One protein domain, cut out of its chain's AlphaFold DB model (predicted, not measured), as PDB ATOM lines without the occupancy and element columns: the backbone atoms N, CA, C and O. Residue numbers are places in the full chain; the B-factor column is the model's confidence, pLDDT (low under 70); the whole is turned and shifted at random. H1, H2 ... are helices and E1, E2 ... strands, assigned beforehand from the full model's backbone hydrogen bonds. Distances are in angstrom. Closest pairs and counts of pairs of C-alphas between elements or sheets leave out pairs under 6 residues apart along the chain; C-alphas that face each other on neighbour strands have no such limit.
ATOM      1  N   ASN A   3      46.965   5.982 -15.420       98.12
ATOM      2  CA  ASN A   3      46.298   4.688 -15.514       98.12
ATOM      3  C   ASN A   3      47.276   3.576 -15.132       98.12
ATOM      4  O   ASN A   3      48.469   3.661 -15.429       98.12
ATOM      5  N   VAL A   4      46.753   2.525 -14.515       98.50
ATOM      6  CA  VAL A   4      47.498   1.288 -14.262       98.50
ATOM      7  C   VAL A   4      46.839   0.138 -15.021       98.50
ATOM      8  O   VAL A   4      45.655   0.244 -15.357       98.50
ATOM      9  N   PRO A   5      47.553  -0.968 -15.298       97.56
ATOM     10  CA  PRO A   5      46.893  -2.231 -15.602       97.56
ATOM     11  C   PRO A   5      45.931  -2.523 -14.455       97.56
ATOM     12  O   PRO A   5      46.367  -2.759 -13.326       97.56
ATOM     13  N   TYR A   6      44.631  -2.373 -14.717       97.38
ATOM     14  CA  TYR A   6      43.659  -2.416 -13.637       97.38
ATOM     15  C   TYR A   6      43.722  -3.777 -12.944       97.38
ATOM     16  O   TYR A   6      43.974  -4.807 -13.575       97.38
ATOM     17  N   PHE A   7      43.464  -3.781 -11.645       98.44
ATOM     18  CA  PHE A   7      43.370  -5.009 -10.872       98.44
ATOM     19  C   PHE A   7      42.147  -4.957  -9.965       98.44
ATOM     20  O   PHE A   7      41.695  -3.889  -9.542       98.44
ATOM     21  N   LYS A   8      41.582  -6.134  -9.713       98.50
ATOM     22  CA  LYS A   8      40.476  -6.310  -8.778       98.50
ATOM     23  C   LYS A   8      41.014  -6.329  -7.356       98.50
ATOM     24  O   LYS A   8      42.086  -6.885  -7.098       98.50
ATOM     25  N   CYS A   9      40.279  -5.711  -6.449       98.69
ATOM     26  CA  CYS A   9      40.652  -5.626  -5.052       98.69
ATOM     27  C   CYS A   9      39.416  -5.496  -4.167       98.69
ATOM     28  O   CYS A   9      38.340  -5.113  -4.612       98.69
ATOM     29  N   TRP A  10      39.609  -5.768  -2.891       98.56
ATOM     30  CA  TRP A  10      38.701  -5.427  -1.817       98.56
ATOM     31  C   TRP A  10      39.275  -4.224  -1.075       98.56
ATOM     32  O   TRP A  10      40.470  -4.162  -0.790       98.56
ATOM     33  N   VAL A  11      38.430  -3.251  -0.774       98.56
ATOM     34  CA  VAL A  11      38.765  -2.061   0.001       98.56
ATOM     35  C   VAL A  11      38.228  -2.254   1.404       98.56
ATOM     36  O   VAL A  11      37.026  -2.435   1.587       98.56
ATOM     37  N   ARG A  12      39.107  -2.157   2.395       98.25
ATOM     38  CA  ARG A  12      38.750  -2.068   3.814       98.25
ATOM     39  C   ARG A  12      37.778  -0.906   4.042       98.25
ATOM     40  O   ARG A  12      38.144   0.258   3.850       98.25
ATOM     41  N   ARG A  13      36.533  -1.204   4.411       96.69
ATOM     42  CA  ARG A  13      35.432  -0.229   4.447       96.69
ATOM     43  C   ARG A  13      35.667   0.866   5.487       96.69
ATOM     44  O   ARG A  13      35.209   1.991   5.307       96.69
ATOM     45  N   GLU A  14      36.457   0.609   6.526       97.44
ATOM     46  CA  GLU A  14      36.836   1.631   7.501       97.44
ATOM     47  C   GLU A  14      37.588   2.825   6.872       97.44
ATOM     48  O   GLU A  14      37.473   3.957   7.351       97.44
ATOM     49  N   PHE A  15      38.280   2.634   5.742       97.12
ATOM     50  CA  PHE A  15      38.947   3.724   5.018       97.12
ATOM     51  C   PHE A  15      37.961   4.665   4.315       97.12
ATOM     52  O   PHE A  15      38.306   5.814   4.032       97.12
ATOM     53  N   THR A  16      36.715   4.240   4.084       96.31
ATOM     54  CA  THR A  16      35.679   5.093   3.479       96.31
ATOM     55  C   THR A  16      34.955   5.966   4.507       96.31
ATOM     56  O   THR A  16      34.058   6.731   4.154       96.31
ATOM     57  N   CYS A  17      35.295   5.852   5.793       96.06
ATOM     58  CA  CYS A  17      34.637   6.589   6.872       96.06
ATOM     59  C   CYS A  17      35.612   7.075   7.956       96.06
ATOM     60  O   CYS A  17      35.231   7.204   9.122       96.06
ATOM     61  N   ASN A  18      36.859   7.374   7.570       94.50
ATOM     62  CA  ASN A  18      37.902   7.883   8.469       94.50
ATOM     63  C   ASN A  18      38.129   6.981   9.699       94.50
ATOM     64  O   ASN A  18      38.287   7.464  10.818       94.50
ATOM     65  N   HIS A  19      38.076   5.664   9.503       95.56
ATOM     66  CA  HIS A  19      38.255   4.648  10.541       95.56
ATOM     67  C   HIS A  19      37.261   4.724  11.712       95.56
ATOM     68  O   HIS A  19      37.491   4.133  12.766       95.56
ATOM     69  N   LEU A  20      36.138   5.431  11.555       97.56
ATOM     70  CA  LEU A  20      35.148   5.580  12.624       97.56
ATOM     71  C   LEU A  20      34.229   4.356  12.754       97.56
ATOM     72  O   LEU A  20      33.693   4.110  13.831       97.56
ATOM     73  N   ARG A  21      33.998   3.619  11.659       96.81
ATOM     74  CA  ARG A  21      33.047   2.496  11.563       96.81
ATOM     75  C   ARG A  21      33.551   1.429  10.582       96.81
ATOM     76  O   ARG A  21      34.559   1.644   9.922       96.81
ATOM     77  N   TYR A  22      32.811   0.324  10.471       96.00
ATOM     78  CA  TYR A  22      32.971  -0.709   9.437       96.00
ATOM     79  C   TYR A  22      34.300  -1.479   9.454       96.00
ATOM     80  O   TYR A  22      34.751  -1.981   8.429       96.00
ATOM     81  N   HIS A  23      34.944  -1.565  10.620       95.38
ATOM     82  CA  HIS A  23      36.183  -2.325  10.784       95.38
ATOM     83  C   HIS A  23      35.949  -3.806  10.492       95.38
ATOM     84  O   HIS A  23      35.106  -4.433  11.133       95.38
ATOM     85  N   GLY A  24      36.733  -4.359   9.569       94.31
ATOM     86  CA  GLY A  24      36.610  -5.759   9.152       94.31
ATOM     87  C   GLY A  24      35.554  -6.004   8.073       94.31
ATOM     88  O   GLY A  24      35.366  -7.150   7.680       94.31
ATOM     89  N   GLU A  25      34.903  -4.954   7.575       95.69
ATOM     90  CA  GLU A  25      34.037  -5.018   6.399       95.69
ATOM     91  C   GLU A  25      34.813  -4.592   5.149       95.69
ATOM     92  O   GLU A  25      35.758  -3.800   5.220       95.69
ATOM     93  N   TYR A  26      34.407  -5.094   3.984       96.88
ATOM     94  CA  TYR A  26      35.113  -4.858   2.728       96.88
ATOM     95  C   TYR A  26      34.145  -4.508   1.603       96.88
ATOM     96  O   TYR A  26      33.025  -5.005   1.563       96.88
ATOM     97  N   LEU A  27      34.607  -3.662   0.685       97.94
ATOM     98  CA  LEU A  27      33.908  -3.309  -0.546       97.94
ATOM     99  C   LEU A  27      34.765  -3.700  -1.749       97.94
ATOM    100  O   LEU A  27      35.909  -3.261  -1.870       97.94
ATOM    101  N   HIS A  28      34.235  -4.504  -2.656       98.19
ATOM    102  CA  HIS A  28      34.908  -4.909  -3.874       98.19
ATOM    103  C   HIS A  28      34.999  -3.752  -4.873       98.19
ATOM    104  O   HIS A  28      34.022  -3.058  -5.183       98.19
ATOM    105  N   ALA A  29      36.187  -3.570  -5.438       98.69
ATOM    106  CA  ALA A  29      36.520  -2.466  -6.314       98.69
ATOM    107  C   ALA A  29      37.507  -2.859  -7.420       98.69
ATOM    108  O   ALA A  29      38.279  -3.814  -7.320       98.69
ATOM    109  N   LEU A  30      37.529  -2.054  -8.479       98.69
ATOM    110  CA  LEU A  30      38.584  -2.066  -9.488       98.69
ATOM    111  C   LEU A  30      39.524  -0.892  -9.225       98.69
ATOM    112  O   LEU A  30      39.084   0.258  -9.269       98.69
ATOM    113  N   ALA A  31      40.807  -1.162  -8.993       98.69
ATOM    114  CA  ALA A  31      41.843  -0.137  -8.959       98.69
ATOM    115  C   ALA A  31      42.316   0.151 -10.389       98.69
ATOM    116  O   ALA A  31      42.809  -0.745 -11.071       98.69
ATOM    117  N   ILE A  32      42.135   1.391 -10.851       98.50
ATOM    118  CA  ILE A  32      42.262   1.759 -12.278       98.50
ATOM    119  C   ILE A  32      43.343   2.804 -12.559       98.50
ATOM    120  O   ILE A  32      43.836   2.909 -13.682       98.50
ATOM    121  N   ALA A  33      43.741   3.575 -11.549       98.50
ATOM    122  CA  ALA A  33      44.821   4.545 -11.670       98.50
ATOM    123  C   ALA A  33      45.550   4.712 -10.340       98.50
ATOM    124  O   ALA A  33      45.000   4.420  -9.277       98.50
ATOM    125  N   VAL A  34      46.776   5.223 -10.408       98.50
ATOM    126  CA  VAL A  34      47.614   5.505  -9.244       98.50
ATOM    127  C   VAL A  34      47.985   6.985  -9.177       98.50
ATOM    128  O   VAL A  34      48.119   7.701 -10.180       98.50
ATOM    129  N   ASN A  35      48.129   7.461  -7.952       97.62
ATOM    130  CA  ASN A  35      48.531   8.798  -7.580       97.62
ATOM    131  C   ASN A  35      49.827   8.715  -6.780       97.62
ATOM    132  O   ASN A  35      49.877   8.074  -5.730       97.62
ATOM    133  N   THR A  36      50.836   9.438  -7.256       97.62
ATOM    134  CA  THR A  36      52.107   9.623  -6.568       97.62
ATOM    135  C   THR A  36      52.160  11.048  -6.028       97.62
ATOM    136  O   THR A  36      51.954  12.027  -6.754       97.62
ATOM    137  N   ILE A  37      52.334  11.177  -4.719       96.88
ATOM    138  CA  ILE A  37      52.480  12.465  -4.045       96.88
ATOM    139  C   ILE A  37      53.718  12.330  -3.167       96.88
ATOM    140  O   ILE A  37      53.710  11.419  -2.343       96.88
ATOM    141  N   PRO A  38      54.736  13.195  -3.336       95.75
ATOM    142  CA  PRO A  38      55.916  13.189  -2.485       95.75
ATOM    143  C   PRO A  38      55.565  13.112  -1.000       95.75
ATOM    144  O   PRO A  38      54.566  13.713  -0.579       95.75
ATOM    145  N   ASP A  39      56.359  12.349  -0.249       95.25
ATOM    146  CA  ASP A  39      56.208  12.136   1.199       95.25
ATOM    147  C   ASP A  39      54.872  11.480   1.597       95.25
ATOM    148  O   ASP A  39      54.287  11.777   2.644       95.25
ATOM    149  N   ARG A  40      54.314  10.644   0.708       96.50
ATOM    150  CA  ARG A  40      53.121   9.827   0.973       96.50
ATOM    151  C   ARG A  40      53.217   8.453   0.326       96.50
ATOM    152  O   ARG A  40      53.822   8.288  -0.738       96.50
ATOM    153  N   SER A  41      52.479   7.498   0.888       97.62
ATOM    154  CA  SER A  41      52.237   6.207   0.246       97.62
ATOM    155  C   SER A  41      51.533   6.355  -1.107       97.62
ATOM    156  O   SER A  41      50.827   7.338  -1.372       97.62
ATOM    157  N   LEU A  42      51.683   5.341  -1.959       98.56
ATOM    158  CA  LEU A  42      50.881   5.212  -3.167       98.56
ATOM    159  C   LEU A  42      49.396   5.207  -2.804       98.56
ATOM    160  O   LEU A  42      48.957   4.588  -1.831       98.56
ATOM    161  N   SER A  43      48.613   5.895  -3.624       98.44
ATOM    162  CA  SER A  43      47.162   5.917  -3.490       98.44
ATOM    163  C   SER A  43      46.502   5.703  -4.841       98.44
ATOM    164  O   SER A  43      47.086   5.993  -5.882       98.44
ATOM    165  N   PHE A  44      45.290   5.172  -4.831       98.75
ATOM    166  CA  PHE A  44      44.637   4.621  -6.003       98.75
ATOM    167  C   PHE A  44      43.299   5.296  -6.266       98.75
ATOM    168  O   PHE A  44      42.579   5.696  -5.349       98.75
ATOM    169  N   GLN A  45      42.973   5.419  -7.545       98.44
ATOM    170  CA  GLN A  45      41.607   5.624  -7.997       98.44
ATOM    171  C   GLN A  45      40.939   4.262  -8.077       98.44
ATOM    172  O   GLN A  45      41.439   3.370  -8.772       98.44
ATOM    173  N   VAL A  46      39.812   4.123  -7.391       98.62
ATOM    174  CA  VAL A  46      39.022   2.896  -7.398       98.62
ATOM    175  C   VAL A  46      37.591   3.179  -7.834       98.62
ATOM    176  O   VAL A  46      37.058   4.262  -7.581       98.62
ATOM    177  N   VAL A  47      36.965   2.201  -8.483       98.62
ATOM    178  CA  VAL A  47      35.519   2.171  -8.719       98.62
ATOM    179  C   VAL A  47      34.938   0.949  -8.020       98.62
ATOM    180  O   VAL A  47      35.376  -0.174  -8.269       98.62
ATOM    181  N   PHE A  48      33.986   1.168  -7.118       98.56
ATOM    182  CA  PHE A  48      33.305   0.087  -6.416       98.56
ATOM    183  C   PHE A  48      32.387  -0.663  -7.376       98.56
ATOM    184  O   PHE A  48      31.725  -0.068  -8.224       98.56
ATOM    185  N   THR A  49      32.365  -1.984  -7.267       98.12
ATOM    186  CA  THR A  49      31.625  -2.831  -8.212       98.12
ATOM    187  C   THR A  49      30.185  -3.083  -7.782       98.12
ATOM    188  O   THR A  49      29.331  -3.271  -8.645       98.12
ATOM    189  N   GLY A  50      29.903  -3.039  -6.476       96.88
ATOM    190  CA  GLY A  50      28.579  -3.344  -5.941       96.88
ATOM    191  C   GLY A  50      28.262  -4.840  -5.879       96.88
ATOM    192  O   GLY A  50      27.096  -5.186  -5.696       96.88
ATOM    193  N   CYS A  51      29.249  -5.723  -6.079       95.50
ATOM    194  CA  CYS A  51      29.027  -7.172  -6.068       95.50
ATOM    195  C   CYS A  51      28.775  -7.739  -4.666       95.50
ATOM    196  O   CYS A  51      28.472  -8.916  -4.536       95.50
ATOM    197  N   GLU A  52      28.851  -6.921  -3.615       93.50
ATOM    198  CA  GLU A  52      28.433  -7.320  -2.271       93.50
ATOM    199  C   GLU A  52      26.946  -7.699  -2.249       93.50
ATOM    200  O   GLU A  52      26.537  -8.484  -1.409       93.50
ATOM    201  N   ILE A  53      26.135  -7.220  -3.205       95.19
ATOM    202  CA  ILE A  53      24.732  -7.644  -3.358       95.19
ATOM    203  C   ILE A  53      24.565  -9.148  -3.628       95.19
ATOM    204  O   ILE A  53      23.478  -9.679  -3.405       95.19
ATOM    205  N   ASP A  54      25.613  -9.819  -4.109       92.50
ATOM    206  CA  ASP A  54      25.605 -11.261  -4.356       92.50
ATOM    207  C   ASP A  54      25.879 -12.070  -3.068       92.50
ATOM    208  O   ASP A  54      25.704 -13.289  -3.065       92.50
ATOM    209  N   ASP A  55      26.284 -11.413  -1.974       91.38
ATOM    210  CA  ASP A  55      26.437 -12.014  -0.647       91.38
ATOM    211  C   ASP A  55      25.083 -12.031   0.085       91.38
ATOM    212  O   ASP A  55      24.436 -10.997   0.277       91.38
ATOM    213  N   GLU A  56      24.639 -13.212   0.523       90.81
ATOM    214  CA  GLU A  56      23.362 -13.387   1.221       90.81
ATOM    215  C   GLU A  56      23.293 -12.603   2.540       90.81
ATOM    216  O   GLU A  56      22.197 -12.196   2.954       90.81
ATOM    217  N   ASP A  57      24.430 -12.348   3.190       91.75
ATOM    218  CA  ASP A  57      24.509 -11.586   4.435       91.75
ATOM    219  C   ASP A  57      24.475 -10.066   4.201       91.75
ATOM    220  O   ASP A  57      24.187  -9.299   5.128       91.75
ATOM    221  N   TRP A  58      24.647  -9.605   2.958       93.94
ATOM    222  CA  TRP A  58      24.615  -8.188   2.611       93.94
ATOM    223  C   TRP A  58      23.187  -7.632   2.554       93.94
ATOM    224  O   TRP A  58      22.349  -8.039   1.748       93.94
ATOM    225  N   LYS A  59      22.881  -6.648   3.413       92.81
ATOM    226  CA  LYS A  59      21.521  -6.072   3.537       92.81
ATOM    227  C   LYS A  59      21.380  -4.641   3.018       92.81
ATOM    228  O   LYS A  59      20.265  -4.129   2.965       92.81
ATOM    229  N   GLU A  60      22.474  -3.988   2.629       92.38
ATOM    230  CA  GLU A  60      22.461  -2.570   2.227       92.38
ATOM    231  C   GLU A  60      22.062  -2.348   0.756       92.38
ATOM    232  O   GLU A  60      21.909  -1.209   0.313       92.38
ATOM    233  N   GLY A  61      21.857  -3.427  -0.011       94.06
ATOM    234  CA  GLY A  61      21.609  -3.357  -1.451       94.06
ATOM    235  C   GLY A  61      22.817  -2.815  -2.225       94.06
ATOM    236  O   GLY A  61      23.926  -2.731  -1.701       94.06
ATOM    237  N   ASN A  62      22.620  -2.435  -3.490       94.62
ATOM    238  CA  ASN A  62      23.699  -1.929  -4.343       94.62
ATOM    239  C   ASN A  62      23.759  -0.389  -4.346       94.62
ATOM    240  O   ASN A  62      23.457   0.259  -5.345       94.62
ATOM    241  N   ILE A  63      24.122   0.201  -3.204       95.81
ATOM    242  CA  ILE A  63      24.340   1.656  -3.081       95.81
ATOM    243  C   ILE A  63      25.780   2.083  -3.418       95.81
ATOM    244  O   ILE A  63      26.064   3.276  -3.507       95.81
ATOM    245  N   HIS A  64      26.695   1.121  -3.574       95.94
ATOM    246  CA  HIS A  64      28.122   1.366  -3.798       95.94
ATOM    247  C   HIS A  64      28.545   1.179  -5.261       95.94
ATOM    248  O   HIS A  64      29.512   1.803  -5.688       95.94
ATOM    249  N   GLY A  65      27.839   0.363  -6.047       97.44
ATOM    250  CA  GLY A  65      28.204   0.065  -7.431       97.44
ATOM    251  C   GLY A  65      28.356   1.314  -8.299       97.44
ATOM    252  O   GLY A  65      27.481   2.177  -8.354       97.44
ATOM    253  N   GLY A  66      29.497   1.419  -8.976       97.75
ATOM    254  CA  GLY A  66      29.872   2.556  -9.814       97.75
ATOM    255  C   GLY A  66      30.384   3.779  -9.048       97.75
ATOM    256  O   GLY A  66      30.880   4.712  -9.681       97.75
ATOM    257  N   ALA A  67      30.316   3.800  -7.712       97.88
ATOM    258  CA  ALA A  67      30.862   4.899  -6.928       97.88
ATOM    259  C   ALA A  67      32.392   4.922  -7.059       97.88
ATOM    260  O   ALA A  67      33.073   3.913  -6.866       97.88
ATOM    261  N   MET A  68      32.938   6.087  -7.401       97.12
ATOM    262  CA  MET A  68      34.379   6.285  -7.517       97.12
ATOM    263  C   MET A  68      34.950   6.856  -6.226       97.12
ATOM    264  O   MET A  68      34.355   7.743  -5.612       97.12
ATOM    265  N   TRP A  69      36.146   6.404  -5.863       97.94
ATOM    266  CA  TRP A  69      36.906   6.975  -4.763       97.94
ATOM    267  C   TRP A  69      38.327   7.302  -5.202       97.94
ATOM    268  O   TRP A  69      39.045   6.459  -5.742       97.94
ATOM    269  N   ALA A  70      38.739   8.535  -4.921       96.25
ATOM    270  CA  ALA A  70      40.064   9.028  -5.244       96.25
ATOM    271  C   ALA A  70      41.020   8.933  -4.066       96.25
ATOM    272  O   ALA A  70      40.658   9.239  -2.931       96.25
ATOM    273  N   ARG A  71      42.280   8.606  -4.369       96.00
ATOM    274  CA  ARG A  71      43.377   8.547  -3.393       96.00
ATOM    275  C   ARG A  71      43.112   7.555  -2.255       96.00
ATOM    276  O   ARG A  71      43.466   7.825  -1.111       96.00
ATOM    277  N   MET A  72      42.518   6.406  -2.573       98.12
ATOM    278  CA  MET A  72      42.434   5.286  -1.638       98.12
ATOM    279  C   MET A  72      43.859   4.782  -1.349       98.12
ATOM    280  O   MET A  72      44.547   4.406  -2.299       98.12
ATOM    281  N   PRO A  73      44.367   4.833  -0.108       97.81
ATOM    282  CA  PRO A  73      45.749   4.451   0.182       97.81
ATOM    283  C   PRO A  73      45.981   2.953  -0.064       97.81
ATOM    284  O   PRO A  73      45.064   2.149   0.106       97.81
ATOM    285  N   ILE A  74      47.202   2.571  -0.447       98.62
ATOM    286  CA  ILE A  74      47.574   1.173  -0.736       98.62
ATOM    287  C   ILE A  74      47.224   0.207   0.411       98.62
ATOM    288  O   ILE A  74      46.770  -0.905   0.161       98.62
ATOM    289  N   GLN A  75      47.326   0.666   1.659       97.75
ATOM    290  CA  GLN A  75      47.012  -0.073   2.886       97.75
ATOM    291  C   GLN A  75      45.538  -0.493   2.988       97.75
ATOM    292  O   GLN A  75      45.207  -1.453   3.692       97.75
ATOM    293  N   ALA A  76      44.645   0.227   2.306       98.25
ATOM    294  CA  ALA A  76      43.226  -0.096   2.267       98.25
ATOM    295  C   ALA A  76      42.923  -1.280   1.343       98.25
ATOM    296  O   ALA A  76      41.851  -1.872   1.458       98.25
ATOM    297  N   LEU A  77      43.831  -1.592   0.414       98.69
ATOM    298  CA  LEU A  77      43.596  -2.555  -0.650       98.69
ATOM    299  C   LEU A  77      44.019  -3.964  -0.232       98.69
ATOM    300  O   LEU A  77      45.110  -4.199   0.290       98.69
ATOM    301  N   VAL A  78      43.159  -4.918  -0.554       98.75
ATOM    302  CA  VAL A  78      43.384  -6.355  -0.438       98.75
ATOM    303  C   VAL A  78      43.140  -6.972  -1.812       98.75
ATOM    304  O   VAL A  78      42.222  -6.570  -2.519       98.75
ATOM    305  N   ALA A  79      43.971  -7.914  -2.239       98.50
ATOM    306  CA  ALA A  79      43.817  -8.586  -3.521       98.50
ATOM    307  C   ALA A  79      42.503  -9.374  -3.579       98.50
ATOM    308  O   ALA A  79      42.129 -10.044  -2.620       98.50
ATOM    309  N   ASP A  80      41.833  -9.322  -4.729       97.94
ATOM    310  CA  ASP A  80      40.686 -10.183  -5.020       97.94
ATOM    311  C   ASP A  80      41.168 -11.593  -5.394       97.94
ATOM    312  O   ASP A  80      41.412 -11.914  -6.562       97.94
ATOM    313  N   VAL A  81      41.411 -12.409  -4.369       97.44
ATOM    314  CA  VAL A  81      41.844 -13.807  -4.465       97.44
ATOM    315  C   VAL A  81      41.168 -14.631  -3.364       97.44
ATOM    316  O   VAL A  81      40.755 -14.060  -2.356       97.44
ATOM    317  N   PRO A  82      41.074 -15.965  -3.504       96.19
ATOM    318  CA  PRO A  82      40.644 -16.819  -2.403       96.19
ATOM    319  C   PRO A  82      41.582 -16.665  -1.200       96.19
ATOM    320  O   PRO A  82      42.800 -16.783  -1.346       96.19
ATOM    321  N   LEU A  83      41.007 -16.410  -0.027       95.94
ATOM    322  CA  LEU A  83      41.714 -16.252   1.241       95.94
ATOM    323  C   LEU A  83      40.989 -17.066   2.312       95.94
ATOM    324  O   LEU A  83      39.763 -17.032   2.377       95.94
ATOM    325  N   ASP A  84      41.747 -17.765   3.156       94.31
ATOM    326  CA  ASP A  84      41.178 -18.481   4.306       94.31
ATOM    327  C   ASP A  84      40.646 -17.494   5.359       94.31
ATOM    328  O   ASP A  84      39.595 -17.707   5.959       94.31
ATOM    329  N   GLU A  85      41.367 -16.386   5.557       95.81
ATOM    330  CA  GLU A  85      41.014 -15.292   6.459       95.81
ATOM    331  C   GLU A  85      41.374 -13.946   5.821       95.81
ATOM    332  O   GLU A  85      42.362 -13.824   5.090       95.81
ATOM    333  N   TRP A  86      40.606 -12.902   6.141       97.31
ATOM    334  CA  TRP A  86      40.939 -11.541   5.729       97.31
ATOM    335  C   TRP A  86      42.273 -11.083   6.344       97.31
ATOM    336  O   TRP A  86      42.486 -11.249   7.550       97.31
ATOM    337  N   PRO A  87      43.174 -10.446   5.571       97.69
ATOM    338  CA  PRO A  87      44.493 -10.109   6.068       97.69
ATOM    339  C   PRO A  87      44.430  -9.009   7.113       97.69
ATOM    340  O   PRO A  87      43.674  -8.037   6.992       97.69
ATOM    341  N   LYS A  88      45.336  -9.087   8.086       97.25
ATOM    342  CA  LYS A  88      45.590  -7.994   9.018       97.25
ATOM    343  C   LYS A  88      46.159  -6.790   8.250       97.25
ATOM    344  O   LYS A  88      47.103  -6.984   7.474       97.25
ATOM    345  N   PRO A  89      45.665  -5.560   8.494       95.62
ATOM    346  CA  PRO A  89      46.292  -4.350   7.974       95.62
ATOM    347  C   PRO A  89      47.789  -4.298   8.307       95.62
ATOM    348  O   PRO A  89      48.218  -4.718   9.390       95.62
ATOM    349  N   MET A  90      48.583  -3.805   7.363       97.38
ATOM    350  CA  MET A  90      50.021  -3.615   7.543       97.38
ATOM    351  C   MET A  90      50.314  -2.206   8.047       97.38
ATOM    352  O   MET A  90      49.612  -1.263   7.701       97.38
ATOM    353  N   GLU A  91      51.373  -2.076   8.843       97.56
ATOM    354  CA  GLU A  91      51.949  -0.770   9.164       97.56
ATOM    355  C   GLU A  91      52.532  -0.140   7.895       97.56
ATOM    356  O   GLU A  91      53.061  -0.856   7.038       97.56
ATOM    357  N   ASP A  92      52.467   1.189   7.789       96.94
ATOM    358  CA  ASP A  92      52.812   1.915   6.559       96.94
ATOM    359  C   ASP A  92      54.200   1.544   6.036       96.94
ATOM    360  O   ASP A  92      54.340   1.110   4.898       96.94
ATOM    361  N   HIS A  93      55.208   1.573   6.911       96.25
ATOM    362  CA  HIS A  93      56.596   1.266   6.561       96.25
ATOM    363  C   HIS A  93      56.853  -0.213   6.200       96.25
ATOM    364  O   HIS A  93      57.914  -0.544   5.668       96.25
ATOM    365  N   LEU A  94      55.916  -1.122   6.497       97.81
ATOM    366  CA  LEU A  94      55.981  -2.526   6.076       97.81
ATOM    367  C   LEU A  94      55.276  -2.745   4.735       97.81
ATOM    368  O   LEU A  94      55.729  -3.566   3.939       97.81
ATOM    369  N   CYS A  95      54.172  -2.032   4.502       98.06
ATOM    370  CA  CYS A  95      53.427  -2.064   3.244       98.06
ATOM    371  C   CYS A  95      54.199  -1.357   2.122       98.06
ATOM    372  O   CYS A  95      54.304  -1.872   1.009       98.06
ATOM    373  N   GLN A  96      54.769  -0.196   2.440       98.19
ATOM    374  CA  GLN A  96      55.538   0.644   1.541       98.19
ATOM    375  C   GLN A  96      56.680   1.316   2.332       98.19
ATOM    376  O   GLN A  96      56.462   2.329   2.994       98.19
ATOM    377  N   PRO A  97      57.913   0.777   2.294       96.06
ATOM    378  CA  PRO A  97      58.983   1.262   3.168       96.06
ATOM    379  C   PRO A  97      59.580   2.625   2.774       96.06
ATOM    380  O   PRO A  97      60.369   3.171   3.541       96.06
ATOM    381  N   TRP A  98      59.225   3.158   1.602       95.44
ATOM    382  CA  TRP A  98      59.595   4.497   1.142       95.44
ATOM    383  C   TRP A  98      58.381   5.195   0.550       95.44
ATOM    384  O   TRP A  98      57.659   4.604  -0.254       95.44
ATOM    385  N   ASP A  99      58.175   6.454   0.910       96.62
ATOM    386  CA  ASP A  99      57.156   7.288   0.284       96.62
ATOM    387  C   ASP A  99      57.429   7.502  -1.210       96.62
ATOM    388  O   ASP A  99      58.520   7.236  -1.716       96.62
ATOM    389  N   CYS A 100      56.417   7.967  -1.942       97.50
ATOM    390  CA  CYS A 100      56.620   8.357  -3.331       97.50
ATOM    391  C   CYS A 100      57.690   9.449  -3.415       97.50
ATOM    392  O   CYS A 100      57.643  10.408  -2.651       97.50
ATOM    393  N   GLU A 101      58.587   9.354  -4.392       96.50
ATOM    394  CA  GLU A 101      59.672  10.332  -4.542       96.50
ATOM    395  C   GLU A 101      59.259  11.529  -5.405       96.50
ATOM    396  O   GLU A 101      59.777  12.627  -5.239       96.50
ATOM    397  N   SER A 102      58.305  11.346  -6.324       97.19
ATOM    398  CA  SER A 102      57.904  12.397  -7.263       97.19
ATOM    399  C   SER A 102      56.429  12.329  -7.657       97.19
ATOM    400  O   SER A 102      55.763  11.292  -7.576       97.19
ATOM    401  N   ARG A 103      55.910  13.467  -8.133       96.69
ATOM    402  CA  ARG A 103      54.618  13.559  -8.837       96.69
ATOM    403  C   ARG A 103      54.725  13.056 -10.275       96.69
ATOM    404  O   ARG A 103      53.742  12.530 -10.799       96.69
ATOM    405  N   ASN A 104      55.894  13.219 -10.887       97.69
ATOM    406  CA  ASN A 104      56.192  12.752 -12.232       97.69
ATOM    407  C   ASN A 104      56.660  11.301 -12.162       97.69
ATOM    408  O   ASN A 104      57.493  10.940 -11.331       97.69
ATOM    409  N   HIS A 105      56.036  10.455 -12.974       98.00
ATOM    410  CA  HIS A 105      56.251   9.019 -12.916       98.00
ATOM    411  C   HIS A 105      55.797   8.316 -14.192       98.00
ATOM    412  O   HIS A 105      54.929   8.808 -14.918       98.00
ATOM    413  N   SER A 106      56.315   7.107 -14.377       97.94
ATOM    414  CA  SER A 106      55.884   6.143 -15.384       97.94
ATOM    415  C   SER A 106      55.273   4.908 -14.727       97.94
ATOM    416  O   SER A 106      55.645   4.522 -13.618       97.94
ATOM    417  N   ILE A 107      54.330   4.276 -15.428       98.38
ATOM    418  CA  ILE A 107      53.747   2.987 -15.045       98.38
ATOM    419  C   ILE A 107      54.201   1.938 -16.047       98.38
ATOM    420  O   ILE A 107      53.961   2.087 -17.245       98.38
ATOM    421  N   ILE A 108      54.832   0.871 -15.558       97.19
ATOM    422  CA  ILE A 108      55.379  -0.184 -16.412       97.19
ATOM    423  C   ILE A 108      55.068  -1.581 -15.877       97.19
ATOM    424  O   ILE A 108      55.192  -1.874 -14.688       97.19
ATOM    425  N   THR A 109      54.698  -2.484 -16.782       97.00
ATOM    426  CA  THR A 109      54.714  -3.926 -16.516       97.00
ATOM    427  C   THR A 109      56.023  -4.477 -17.063       97.00
ATOM    428  O   THR A 109      56.287  -4.364 -18.253       97.00
ATOM    429  N   MET A 110      56.880  -5.020 -16.199       95.31
ATOM    430  CA  MET A 110      58.186  -5.526 -16.617       95.31
ATOM    431  C   MET A 110      58.048  -6.953 -17.163       95.31
ATOM    432  O   MET A 110      58.107  -7.920 -16.407       95.31
ATOM    433  N   ASP A 111      57.874  -7.092 -18.478       92.56
ATOM    434  CA  ASP A 111      57.505  -8.355 -19.145       92.56
ATOM    435  C   ASP A 111      58.379  -9.563 -18.785       92.56
ATOM    436  O   ASP A 111      57.888 -10.681 -18.639       92.56
ATOM    437  N   ARG A 112      59.691  -9.359 -18.623       91.12
ATOM    438  CA  ARG A 112      60.627 -10.461 -18.357       91.12
ATOM    439  C   ARG A 112      60.432 -11.092 -16.975       91.12
ATOM    440  O   ARG A 112      60.789 -12.252 -16.788       91.12
ATOM    441  N   VAL A 113      59.898 -10.331 -16.025       93.38
ATOM    442  CA  VAL A 113      59.764 -10.707 -14.608       93.38
ATOM    443  C   VAL A 113      58.304 -10.738 -14.141       93.38
ATOM    444  O   VAL A 113      58.044 -11.146 -13.012       93.38
ATOM    445  N   SER A 114      57.345 -10.352 -14.986       90.81
ATOM    446  CA  SER A 114      55.938 -10.165 -14.607       90.81
ATOM    447  C   SER A 114      55.177 -11.465 -14.337       90.81
ATOM    448  O   SER A 114      54.275 -11.484 -13.506       90.81
ATOM    449  N   SER A 115      55.531 -12.556 -15.020       87.06
ATOM    450  CA  SER A 115      54.820 -13.840 -14.921       87.06
ATOM    451  C   SER A 115      55.297 -14.733 -13.779       87.06
ATOM    452  O   SER A 115      54.635 -15.718 -13.448       87.06
ATOM    453  N   SER A 116      56.454 -14.429 -13.195       90.12
ATOM    454  CA  SER A 116      57.074 -15.294 -12.198       90.12
ATOM    455  C   SER A 116      56.704 -14.877 -10.773       90.12
ATOM    456  O   SER A 116      56.389 -13.710 -10.551       90.12
ATOM    457  N   PRO A 117      56.758 -15.786  -9.783       92.75
ATOM    458  CA  PRO A 117      56.642 -15.413  -8.378       92.75
ATOM    459  C   PRO A 117      57.778 -14.481  -7.946       92.75
ATOM    460  O   PRO A 117      58.929 -14.630  -8.379       92.75
ATOM    461  N   TRP A 118      57.467 -13.536  -7.064       97.12
ATOM    462  CA  TRP A 118      58.440 -12.628  -6.465       97.12
ATOM    463  C   TRP A 118      58.626 -12.968  -4.993       97.12
ATOM    464  O   TRP A 118      57.664 -13.251  -4.281       97.12
ATOM    465  N   LEU A 119      59.869 -12.911  -4.523       97.06
ATOM    466  CA  LEU A 119      60.173 -12.935  -3.098       97.06
ATOM    467  C   LEU A 119      60.175 -11.502  -2.573       97.06
ATOM    468  O   LEU A 119      60.870 -10.647  -3.118       97.06
ATOM    469  N   CYS A 120      59.426 -11.259  -1.507       98.00
ATOM    470  CA  CYS A 120      59.202  -9.960  -0.887       98.00
ATOM    471  C   CYS A 120      59.835  -9.945   0.505       98.00
ATOM    472  O   CYS A 120      59.423 -10.710   1.376       98.00
ATOM    473  N   LYS A 121      60.840  -9.095   0.727       96.94
ATOM    474  CA  LYS A 121      61.521  -8.948   2.017       96.94
ATOM    475  C   LYS A 121      60.806  -7.917   2.890       96.94
ATOM    476  O   LYS A 121      61.084  -6.721   2.790       96.94
ATOM    477  N   ILE A 122      59.956  -8.386   3.794       97.56
ATOM    478  CA  ILE A 122      59.163  -7.563   4.718       97.56
ATOM    479  C   ILE A 122      59.506  -7.994   6.143       97.56
ATOM    480  O   ILE A 122      59.625  -9.186   6.409       97.56
ATOM    481  N   ASP A 123      59.727  -7.037   7.047       95.31
ATOM    482  CA  ASP A 123      60.101  -7.317   8.446       95.31
ATOM    483  C   ASP A 123      61.247  -8.351   8.578       95.31
ATOM    484  O   ASP A 123      61.200  -9.326   9.326       95.31
ATOM    485  N   ASN A 124      62.279  -8.183   7.743       91.50
ATOM    486  CA  ASN A 124      63.455  -9.060   7.649       91.50
ATOM    487  C   ASN A 124      63.178 -10.534   7.293       91.50
ATOM    488  O   ASN A 124      64.096 -11.353   7.357       91.50
ATOM    489  N   LYS A 125      61.967 -10.865   6.841       95.38
ATOM    490  CA  LYS A 125      61.577 -12.192   6.354       95.38
ATOM    491  C   LYS A 125      61.199 -12.133   4.882       95.38
ATOM    492  O   LYS A 125      60.813 -11.084   4.376       95.38
ATOM    493  N   PHE A 126      61.345 -13.259   4.193       96.06
ATOM    494  CA  PHE A 126      60.924 -13.391   2.803       96.06
ATOM    495  C   PHE A 126      59.544 -14.035   2.729       96.06
ATOM    496  O   PHE A 126      59.306 -15.066   3.352       96.06
ATOM    497  N   TYR A 127      58.683 -13.426   1.927       97.62
ATOM    498  CA  TYR A 127      57.336 -13.884   1.611       97.62
ATOM    499  C   TYR A 127      57.181 -14.036   0.106       97.62
ATOM    500  O   TYR A 127      57.938 -13.428  -0.652       97.62
ATOM    501  N   GLN A 128      56.204 -14.817  -0.341       97.31
ATOM    502  CA  GLN A 128      55.887 -14.880  -1.765       97.31
ATOM    503  C   GLN A 128      54.856 -13.816  -2.131       97.31
ATOM    504  O   GLN A 128      53.956 -13.505  -1.348       97.31
ATOM    505  N   GLY A 129      54.982 -13.272  -3.335       97.81
ATOM    506  CA  GLY A 129      54.007 -12.360  -3.902       97.81
ATOM    507  C   GLY A 129      53.921 -12.461  -5.417       97.81
ATOM    508  O   GLY A 129      54.799 -13.017  -6.085       97.81
ATOM    509  N   LYS A 130      52.844 -11.897  -5.959       97.56
ATOM    510  CA  LYS A 130      52.614 -11.773  -7.396       97.56
ATOM    511  C   LYS A 130      52.706 -10.313  -7.817       97.56
ATOM    512  O   LYS A 130      51.980  -9.459  -7.310       97.56
ATOM    513  N   TYR A 131      53.610 -10.057  -8.752       98.12
ATOM    514  CA  TYR A 131      53.823  -8.750  -9.353       98.12
ATOM    515  C   TYR A 131      52.598  -8.280 -10.142       98.12
ATOM    516  O   TYR A 131      51.994  -9.062 -10.879       98.12
ATOM    517  N   LEU A 132      52.255  -6.997 -10.000       97.75
ATOM    518  CA  LEU A 132      51.206  -6.336 -10.775       97.75
ATOM    519  C   LEU A 132      51.821  -5.368 -11.792       97.75
ATOM    520  O   LEU A 132      51.682  -5.564 -12.996       97.75
ATOM    521  N   PHE A 133      52.523  -4.340 -11.315       98.38
ATOM    522  CA  PHE A 133      53.204  -3.333 -12.134       98.38
ATOM    523  C   PHE A 133      54.218  -2.553 -11.276       98.38
ATOM    524  O   PHE A 133      54.295  -2.739 -10.064       98.38
ATOM    525  N   THR A 134      54.994  -1.667 -11.896       98.44
ATOM    526  CA  THR A 134      55.961  -0.790 -11.227       98.44
ATOM    527  C   THR A 134      55.604   0.667 -11.467       98.44
ATOM    528  O   THR A 134      55.197   1.033 -12.573       98.44
ATOM    529  N   VAL A 135      55.779   1.482 -10.430       98.50
ATOM    530  CA  VAL A 135      55.806   2.942 -10.510       98.50
ATOM    531  C   VAL A 135      57.263   3.390 -10.471       98.50
ATOM    532  O   VAL A 135      57.977   3.072  -9.521       98.50
ATOM    533  N   ASP A 136      57.687   4.104 -11.503       97.75
ATOM    534  CA  ASP A 136      59.036   4.650 -11.649       97.75
ATOM    535  C   ASP A 136      58.973   6.177 -11.583       97.75
ATOM    536  O   ASP A 136      58.164   6.767 -12.297       97.75
ATOM    537  N   TYR A 137      59.749   6.815 -10.708       97.38
ATOM    538  CA  TYR A 137      59.683   8.261 -10.458       97.38
ATOM    539  C   TYR A 137      60.755   9.018 -11.253       97.38
ATOM    540  O   TYR A 137      61.838   8.493 -11.483       97.38
ATOM    541  N   THR A 138      60.477  10.267 -11.631       96.62
ATOM    542  CA  THR A 138      61.450  11.155 -12.299       96.62
ATOM    543  C   THR A 138      61.151  12.629 -12.006       96.62
ATOM    544  O   THR A 138      60.167  12.932 -11.324       96.62
ATOM    545  N   GLU A 139      61.969  13.551 -12.510       96.31
ATOM    546  CA  GLU A 139      61.848  15.007 -12.356       96.31
ATOM    547  C   GLU A 139      61.792  15.431 -10.879       96.31
ATOM    548  O   GLU A 139      60.929  16.208 -10.453       96.31
ATOM    549  N   HIS A 140      62.693  14.874 -10.073       95.56
ATOM    550  CA  HIS A 140      62.864  15.214  -8.663       95.56
ATOM    551  C   HIS A 140      64.290  14.886  -8.226       95.56
ATOM    552  O   HIS A 140      64.819  13.853  -8.618       95.56
ATOM    553  N   GLU A 141      64.898  15.706  -7.366       93.94
ATOM    554  CA  GLU A 141      66.313  15.550  -6.982       93.94
ATOM    555  C   GLU A 141      66.645  14.164  -6.406       93.94
ATOM    556  O   GLU A 141      67.694  13.612  -6.707       93.94
ATOM    557  N   ILE A 142      65.725  13.571  -5.640       92.38
ATOM    558  CA  ILE A 142      65.871  12.213  -5.091       92.38
ATOM    559  C   ILE A 142      65.613  11.151  -6.166       92.38
ATOM    560  O   ILE A 142      66.310  10.141  -6.214       92.38
ATOM    561  N   ALA A 143      64.616  11.381  -7.025       94.12
ATOM    562  CA  ALA A 143      64.212  10.412  -8.036       94.12
ATOM    563  C   ALA A 143      65.236  10.323  -9.175       94.12
ATOM    564  O   ALA A 143      65.441   9.252  -9.724       94.12
ATOM    565  N   ASP A 144      65.898  11.420  -9.532       93.88
ATOM    566  CA  ASP A 144      66.871  11.435 -10.625       93.88
ATOM    567  C   ASP A 144      68.315  11.175 -10.136       93.88
ATOM    568  O   ASP A 144      69.227  11.065 -10.955       93.88
ATOM    569  N   ASP A 145      68.544  11.045  -8.821       92.88
ATOM    570  CA  ASP A 145      69.842  10.665  -8.249       92.88
ATOM    571  C   ASP A 145      70.022   9.132  -8.295       92.88
ATOM    572  O   ASP A 145      69.325   8.414  -7.574       92.88
ATOM    573  N   PRO A 146      70.992   8.583  -9.056       89.69
ATOM    574  CA  PRO A 146      71.218   7.137  -9.149       89.69
ATOM    575  C   PRO A 146      71.492   6.439  -7.809       89.69
ATOM    576  O   PRO A 146      71.241   5.239  -7.668       89.69
ATOM    577  N   ALA A 147      72.017   7.168  -6.824       90.00
ATOM    578  CA  ALA A 147      72.271   6.651  -5.489       90.00
ATOM    579  C   ALA A 147      70.992   6.535  -4.653       90.00
ATOM    580  O   ALA A 147      70.873   5.629  -3.817       90.00
ATOM    581  N   GLN A 148      70.051   7.459  -4.860       89.81
ATOM    582  CA  GLN A 148      68.861   7.606  -4.027       89.81
ATOM    583  C   GLN A 148      67.597   7.058  -4.675       89.81
ATOM    584  O   GLN A 148      66.744   6.582  -3.931       89.81
ATOM    585  N   HIS A 149      67.535   6.984  -6.002       92.12
ATOM    586  CA  HIS A 149      66.373   6.549  -6.767       92.12
ATOM    587  C   HIS A 149      65.774   5.238  -6.248       92.12
ATOM    588  O   HIS A 149      66.484   4.248  -5.975       92.12
ATOM    589  N   LYS A 150      64.448   5.211  -6.135       91.75
ATOM    590  CA  LYS A 150      63.671   4.002  -5.876       91.75
ATOM    591  C   LYS A 150      62.556   3.875  -6.899       91.75
ATOM    592  O   LYS A 150      61.952   4.837  -7.340       91.75
ATOM    593  N   GLN A 151      62.230   2.631  -7.205       95.56
ATOM    594  CA  GLN A 151      61.001   2.274  -7.900       95.56
ATOM    595  C   GLN A 151      60.074   1.592  -6.904       95.56
ATOM    596  O   GLN A 151      60.543   0.961  -5.956       95.56
ATOM    597  N   SER A 152      58.770   1.675  -7.133       98.00
ATOM    598  CA  SER A 152      57.766   1.003  -6.309       98.00
ATOM    599  C   SER A 152      57.138  -0.139  -7.098       98.00
ATOM    600  O   SER A 152      56.277   0.089  -7.950       98.00
ATOM    601  N   HIS A 153      57.552  -1.378  -6.823       98.50
ATOM    602  CA  HIS A 153      56.918  -2.565  -7.397       98.50
ATOM    603  C   HIS A 153      55.652  -2.889  -6.613       98.50
ATOM    604  O   HIS A 153      55.723  -3.277  -5.445       98.50
ATOM    605  N   VAL A 154      54.501  -2.738  -7.263       98.69
ATOM    606  CA  VAL A 154      53.197  -3.067  -6.694       98.69
ATOM    607  C   VAL A 154      52.970  -4.567  -6.834       98.69
ATOM    608  O   VAL A 154      52.991  -5.124  -7.937       98.69
ATOM    609  N   ILE A 155      52.795  -5.229  -5.698       98.75
ATOM    610  CA  ILE A 155      52.749  -6.686  -5.552       98.75
ATOM    611  C   ILE A 155      51.627  -7.021  -4.572       98.75
ATOM    612  O   ILE A 155      51.418  -6.280  -3.616       98.75
ATOM    613  N   TYR A 156      50.936  -8.145  -4.749       98.50
ATOM    614  CA  TYR A 156      50.137  -8.714  -3.661       98.50
ATOM    615  C   TYR A 156      50.797  -9.954  -3.074       98.50
ATOM    616  O   TYR A 156      51.398 -10.750  -3.801       98.50
ATOM    617  N   LEU A 157      50.697 -10.120  -1.758       98.56
ATOM    618  CA  LEU A 157      51.316 -11.235  -1.045       98.56
ATOM    619  C   LEU A 157      50.490 -12.514  -1.218       98.56
ATOM    620  O   LEU A 157      49.293 -12.520  -0.943       98.56
ATOM    621  N   THR A 158      51.125 -13.596  -1.662       97.94
ATOM    622  CA  THR A 158      50.474 -14.893  -1.930       97.94
ATOM    623  C   THR A 158      50.700 -15.914  -0.823       97.94
ATOM    624  O   THR A 158      49.914 -16.842  -0.697       97.94
ATOM    625  N   ASP A 159      51.766 -15.751  -0.036       97.12
ATOM    626  CA  ASP A 159      52.076 -16.587   1.128       97.12
ATOM    627  C   ASP A 159      52.822 -15.737   2.164       97.12
ATOM    628  O   ASP A 159      54.040 -15.525   2.074       97.12
ATOM    629  N   ALA A 160      52.056 -15.154   3.092       97.50
ATOM    630  CA  ALA A 160      52.563 -14.255   4.128       97.50
ATOM    631  C   ALA A 160      51.814 -14.368   5.468       97.50
ATOM    632  O   ALA A 160      51.763 -13.410   6.250       97.50
ATOM    633  N   GLY A 161      51.215 -15.531   5.750       96.62
ATOM    634  CA  GLY A 161      50.404 -15.763   6.950       96.62
ATOM    635  C   GLY A 161      49.310 -14.702   7.101       96.62
ATOM    636  O   GLY A 161      48.533 -14.481   6.177       96.62
ATOM    637  N   LYS A 162      49.312 -13.972   8.225       97.06
ATOM    638  CA  LYS A 162      48.349 -12.890   8.526       97.06
ATOM    639  C   LYS A 162      48.321 -11.734   7.512       97.06
ATOM    640  O   LYS A 162      47.450 -10.878   7.620       97.06
ATOM    641  N   TRP A 163      49.297 -11.641   6.609       98.19
ATOM    642  CA  TRP A 163      49.376 -10.592   5.585       98.19
ATOM    643  C   TRP A 163      49.053 -11.087   4.171       98.19
ATOM    644  O   TRP A 163      49.105 -10.295   3.232       98.19
ATOM    645  N   THR A 164      48.731 -12.371   4.000       98.56
ATOM    646  CA  THR A 164      48.361 -12.951   2.700       98.56
ATOM    647  C   THR A 164      47.171 -12.199   2.104       98.56
ATOM    648  O   THR A 164      46.151 -12.036   2.759       98.56
ATOM    649  N   GLY A 165      47.310 -11.710   0.875       98.44
ATOM    650  CA  GLY A 165      46.314 -10.888   0.190       98.44
ATOM    651  C   GLY A 165      46.558  -9.379   0.279       98.44
ATOM    652  O   GLY A 165      46.035  -8.654  -0.559       98.44
ATOM    653  N   ASN A 166      47.373  -8.867   1.209       98.69
ATOM    654  CA  ASN A 166      47.683  -7.430   1.227       98.69
ATOM    655  C   ASN A 166      48.438  -7.003  -0.041       98.69
ATOM    656  O   ASN A 166      49.310  -7.729  -0.533       98.69
ATOM    657  N   ILE A 167      48.124  -5.800  -0.529       98.81
ATOM    658  CA  ILE A 167      48.890  -5.125  -1.580       98.81
ATOM    659  C   ILE A 167      50.048  -4.357  -0.929       98.81
ATOM    660  O   ILE A 167      49.869  -3.699   0.094       98.81
ATOM    661  N   VAL A 168      51.241  -4.450  -1.509       98.75
ATOM    662  CA  VAL A 168      52.471  -3.798  -1.039       98.75
ATOM    663  C   VAL A 168      53.186  -3.100  -2.191       98.75
ATOM    664  O   VAL A 168      53.000  -3.455  -3.356       98.75
ATOM    665  N   ALA A 169      54.025  -2.121  -1.859       98.62
ATOM    666  CA  ALA A 169      54.890  -1.413  -2.792       98.62
ATOM    667  C   ALA A 169      56.336  -1.479  -2.297       98.62
ATOM    668  O   ALA A 169      56.713  -0.818  -1.330       98.62
ATOM    669  N   LEU A 170      57.147  -2.319  -2.934       98.31
ATOM    670  CA  LEU A 170      58.506  -2.612  -2.479       98.31
ATOM    671  C   LEU A 170      59.533  -2.161  -3.519       98.31
ATOM    672  O   LEU A 170      59.291  -2.359  -4.709       98.31
ATOM    673  N   PRO A 171      60.693  -1.619  -3.116       95.69
ATOM    674  CA  PRO A 171      61.756  -1.295  -4.059       95.69
ATOM    675  C   PRO A 171      62.664  -2.478  -4.374       95.69
ATOM    676  O   PRO A 171      62.663  -3.494  -3.676       95.69
ATOM    677  N   ASN A 172      63.519  -2.283  -5.379       91.69
ATOM    678  CA  ASN A 172      64.506  -3.240  -5.885       91.69
ATOM    679  C   ASN A 172      65.267  -4.014  -4.789       91.69
ATOM    680  O   ASN A 172      65.419  -5.230  -4.872       91.69
ATOM    681  N   ASN A 173      65.722  -3.346  -3.720       90.62
ATOM    682  CA  ASN A 173      66.500  -3.987  -2.647       90.62
ATOM    683  C   ASN A 173      65.652  -4.784  -1.628       90.62
ATOM    684  O   ASN A 173      66.200  -5.392  -0.703       90.62
ATOM    685  N   ARG A 174      64.323  -4.792  -1.778       95.31
ATOM    686  CA  ARG A 174      63.370  -5.558  -0.960       95.31
ATOM    687  C   ARG A 174      62.677  -6.669  -1.737       95.31
ATOM    688  O   ARG A 174      61.825  -7.345  -1.168       95.31
ATOM    689  N   VAL A 175      63.052  -6.904  -2.989       95.56
ATOM    690  CA  VAL A 175      62.409  -7.907  -3.841       95.56
ATOM    691  C   VAL A 175      63.418  -8.800  -4.552       95.56
ATOM    692  O   VAL A 175      64.591  -8.464  -4.700       95.56
ATOM    693  N   ARG A 176      62.956  -9.965  -5.006       95.06
ATOM    694  CA  ARG A 176      63.692 -10.832  -5.930       95.06
ATOM    695  C   ARG A 176      62.711 -11.528  -6.864       95.06
ATOM    696  O   ARG A 176      61.922 -12.357  -6.416       95.06
ATOM    697  N   ALA A 177      62.784 -11.223  -8.156       94.50
ATOM    698  CA  ALA A 177      62.067 -11.985  -9.168       94.50
ATOM    699  C   ALA A 177      62.694 -13.383  -9.299       94.50
ATOM    700  O   ALA A 177      63.911 -13.531  -9.451       94.50
ATOM    701  N   THR A 178      61.869 -14.421  -9.224       92.12
ATOM    702  CA  THR A 178      62.308 -15.806  -9.452       92.12
ATOM    703  C   THR A 178      62.073 -16.177 -10.913       92.12
ATOM    704  O   THR A 178      61.234 -15.565 -11.551       92.12
ATOM    705  N   SER A 179      62.810 -17.128 -11.488       90.06
ATOM    706  CA  SER A 179      62.426 -17.735 -12.774       90.06
ATOM    707  C   SER A 179      63.223 -19.015 -13.022       90.06
ATOM    708  O   SER A 179      64.351 -18.928 -13.500       90.06
ATOM    709  N   PRO A 180      62.672 -20.215 -12.761       84.12
ATOM    710  CA  PRO A 180      63.433 -21.459 -12.909       84.12
ATOM    711  C   PRO A 180      63.886 -21.731 -14.354       84.12
ATOM    712  O   PRO A 180      64.819 -22.500 -14.565       84.12
ATOM    713  N   ALA A 181      63.239 -21.106 -15.342       87.25
ATOM    714  CA  ALA A 181      63.561 -21.276 -16.755       87.25
ATOM    715  C   ALA A 181      64.644 -20.310 -17.263       87.25
ATOM    716  O   ALA A 181      65.321 -20.629 -18.237       87.25
ATOM    717  N   LEU A 182      64.793 -19.129 -16.649       88.88
ATOM    718  CA  LEU A 182      65.627 -18.049 -17.191       88.88
ATOM    719  C   LEU A 182      66.878 -17.763 -16.353       88.88
ATOM    720  O   LEU A 182      67.909 -17.405 -16.917       88.88
ATOM    721  N   TRP A 183      66.821 -17.916 -15.026       92.19
ATOM    722  CA  TRP A 183      67.973 -17.701 -14.144       92.19
ATOM    723  C   TRP A 183      67.894 -18.538 -12.869       92.19
ATOM    724  O   TRP A 183      66.845 -19.000 -12.436       92.19
ATOM    725  N   ARG A 184      69.038 -18.719 -12.210       90.56
ATOM    726  CA  ARG A 184      69.073 -19.339 -10.884       90.56
ATOM    727  C   ARG A 184      68.776 -18.269  -9.843       90.56
ATOM    728  O   ARG A 184      69.515 -17.293  -9.742       90.56
ATOM    729  N   THR A 185      67.697 -18.439  -9.085       89.81
ATOM    730  CA  THR A 185      67.388 -17.552  -7.958       89.81
ATOM    731  C   THR A 185      68.521 -17.643  -6.939       89.81
ATOM    732  O   THR A 185      68.811 -18.727  -6.443       89.81
ATOM    733  N   GLY A 186      69.181 -16.519  -6.651       88.06
ATOM    734  CA  GLY A 186      70.258 -16.484  -5.661       88.06
ATOM    735  C   GLY A 186      69.763 -16.742  -4.236       88.06
ATOM    736  O   GLY A 186      68.560 -16.692  -3.962       88.06
ATOM    737  N   GLU A 187      70.707 -16.908  -3.315       87.44
ATOM    738  CA  GLU A 187      70.485 -17.056  -1.873       87.44
ATOM    739  C   GLU A 187      71.262 -15.966  -1.117       87.44
ATOM    740  O   GLU A 187      72.273 -15.465  -1.604       87.44
ATOM    741  N   GLY A 188      70.769 -15.547   0.051       87.69
ATOM    742  CA  GLY A 188      71.408 -14.496   0.853       87.69
ATOM    743  C   GLY A 188      71.235 -13.069   0.314       87.69
ATOM    744  O   GLY A 188      70.504 -12.818  -0.654       87.69
TER     745      GLY A 188
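What this domain is: This is residues 3 to 188 of the 222 residues of an uncharacterized protein of Euryarchaeota archaeon (UniProt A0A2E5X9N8). Two strongly twisted sheets follow each other along the longest axis and are partly face to face, as a sandwich with strands crossed at 42 degrees: E1 to E5 make one, E6 to E11 the other. Three very short helices lie at the sheets' margins, and the loop of residues 55 to 67 makes one far end. The printed part has 186 residues, with three named helices and eleven named strands in the order E1 H1 E2 E3 H2 E4 E5 H3 E6 E7 E8 E9 E10 E11. The first sheet runs E4 E3 E2 E1 E5, all antiparallel, and the second is branched, its neighbour pairs antiparallel. The class is mostly strand, with under half of the residues in named elements; the whole is compact, with a radius of gyration of the C-alphas of 16.8 A and spans of 51 by 36 by 27 A.

How they stand to each other: E1, residues 3 to 12, bends by 84 degrees at residue 6 and is antiparallel to E2, residues 26 to 35, with N 9 and O 29 2.9 A apart. H1, residues 13 to 17, is on this sheet at a height of 7.9 A, over none of its strands. E2 forms a hairpin with E3, residues 43 to 48, with N 45 and O 33 at 2.8 A. H2, residues 51 to 54, only grazes the sheet with residues 51 to 52. The edge strands are E4, residues 68 to 73, beside E3 with N 44 and O 72 at 2.7 A, and E5, residues 77 to 79, beside E1 with N 10 and O 78 at 2.8 A. H3, residues 92 to 95, is on the second sheet at a height of 7.8 A. There E6, residues 104 to 108, and E7, residues 117 to 122, lie on one side of E8, residues 125 to 138, and E9, residues 151 to 159, on the other side; N 106 and O 136, N 120 and O 127, and N 154 and O 133 are each 2.8 A apart. E10, residues 167 to 170, is beside E9, with N 155 and O 168 at 2.9 A, and ends the meander E7 E8 E9 E10, each strand the antiparallel neighbour of the one before. E11, residues 175 to 177, is beside E7, with N 119 and O 176 at 2.8 A. Between the sheets, the closest C-alphas of E5 and E10 are those of Val 78 and Ile 167, 5.8 A apart. In H1, 0 of 1 O i to N i+4 pairs and 2 of 2 O i to N i+3 pairs are within hydrogen-bond range; H2 and H3 are too short for an i+4 pair.

Where its parts are: E1 begins at C-alpha 3 (46.298, 4.688, -15.514) and is 21.8 A long; E2 is 21.7 A and E9 22.7 A. E8, the longest strand at 29.9 A, bends by 100 degrees at residue 128. E11 ends at C-alpha 177 (62.067, -11.985, -9.168).

The domain as a whole: The C-alphas farthest apart are those of Glu 56 and Ala 147, 53.3 A. The links H2 to E4, E5 to H3 and E8 to E9 are long. The printed part has no cut, and no printed residue is under 70 in pLDDT.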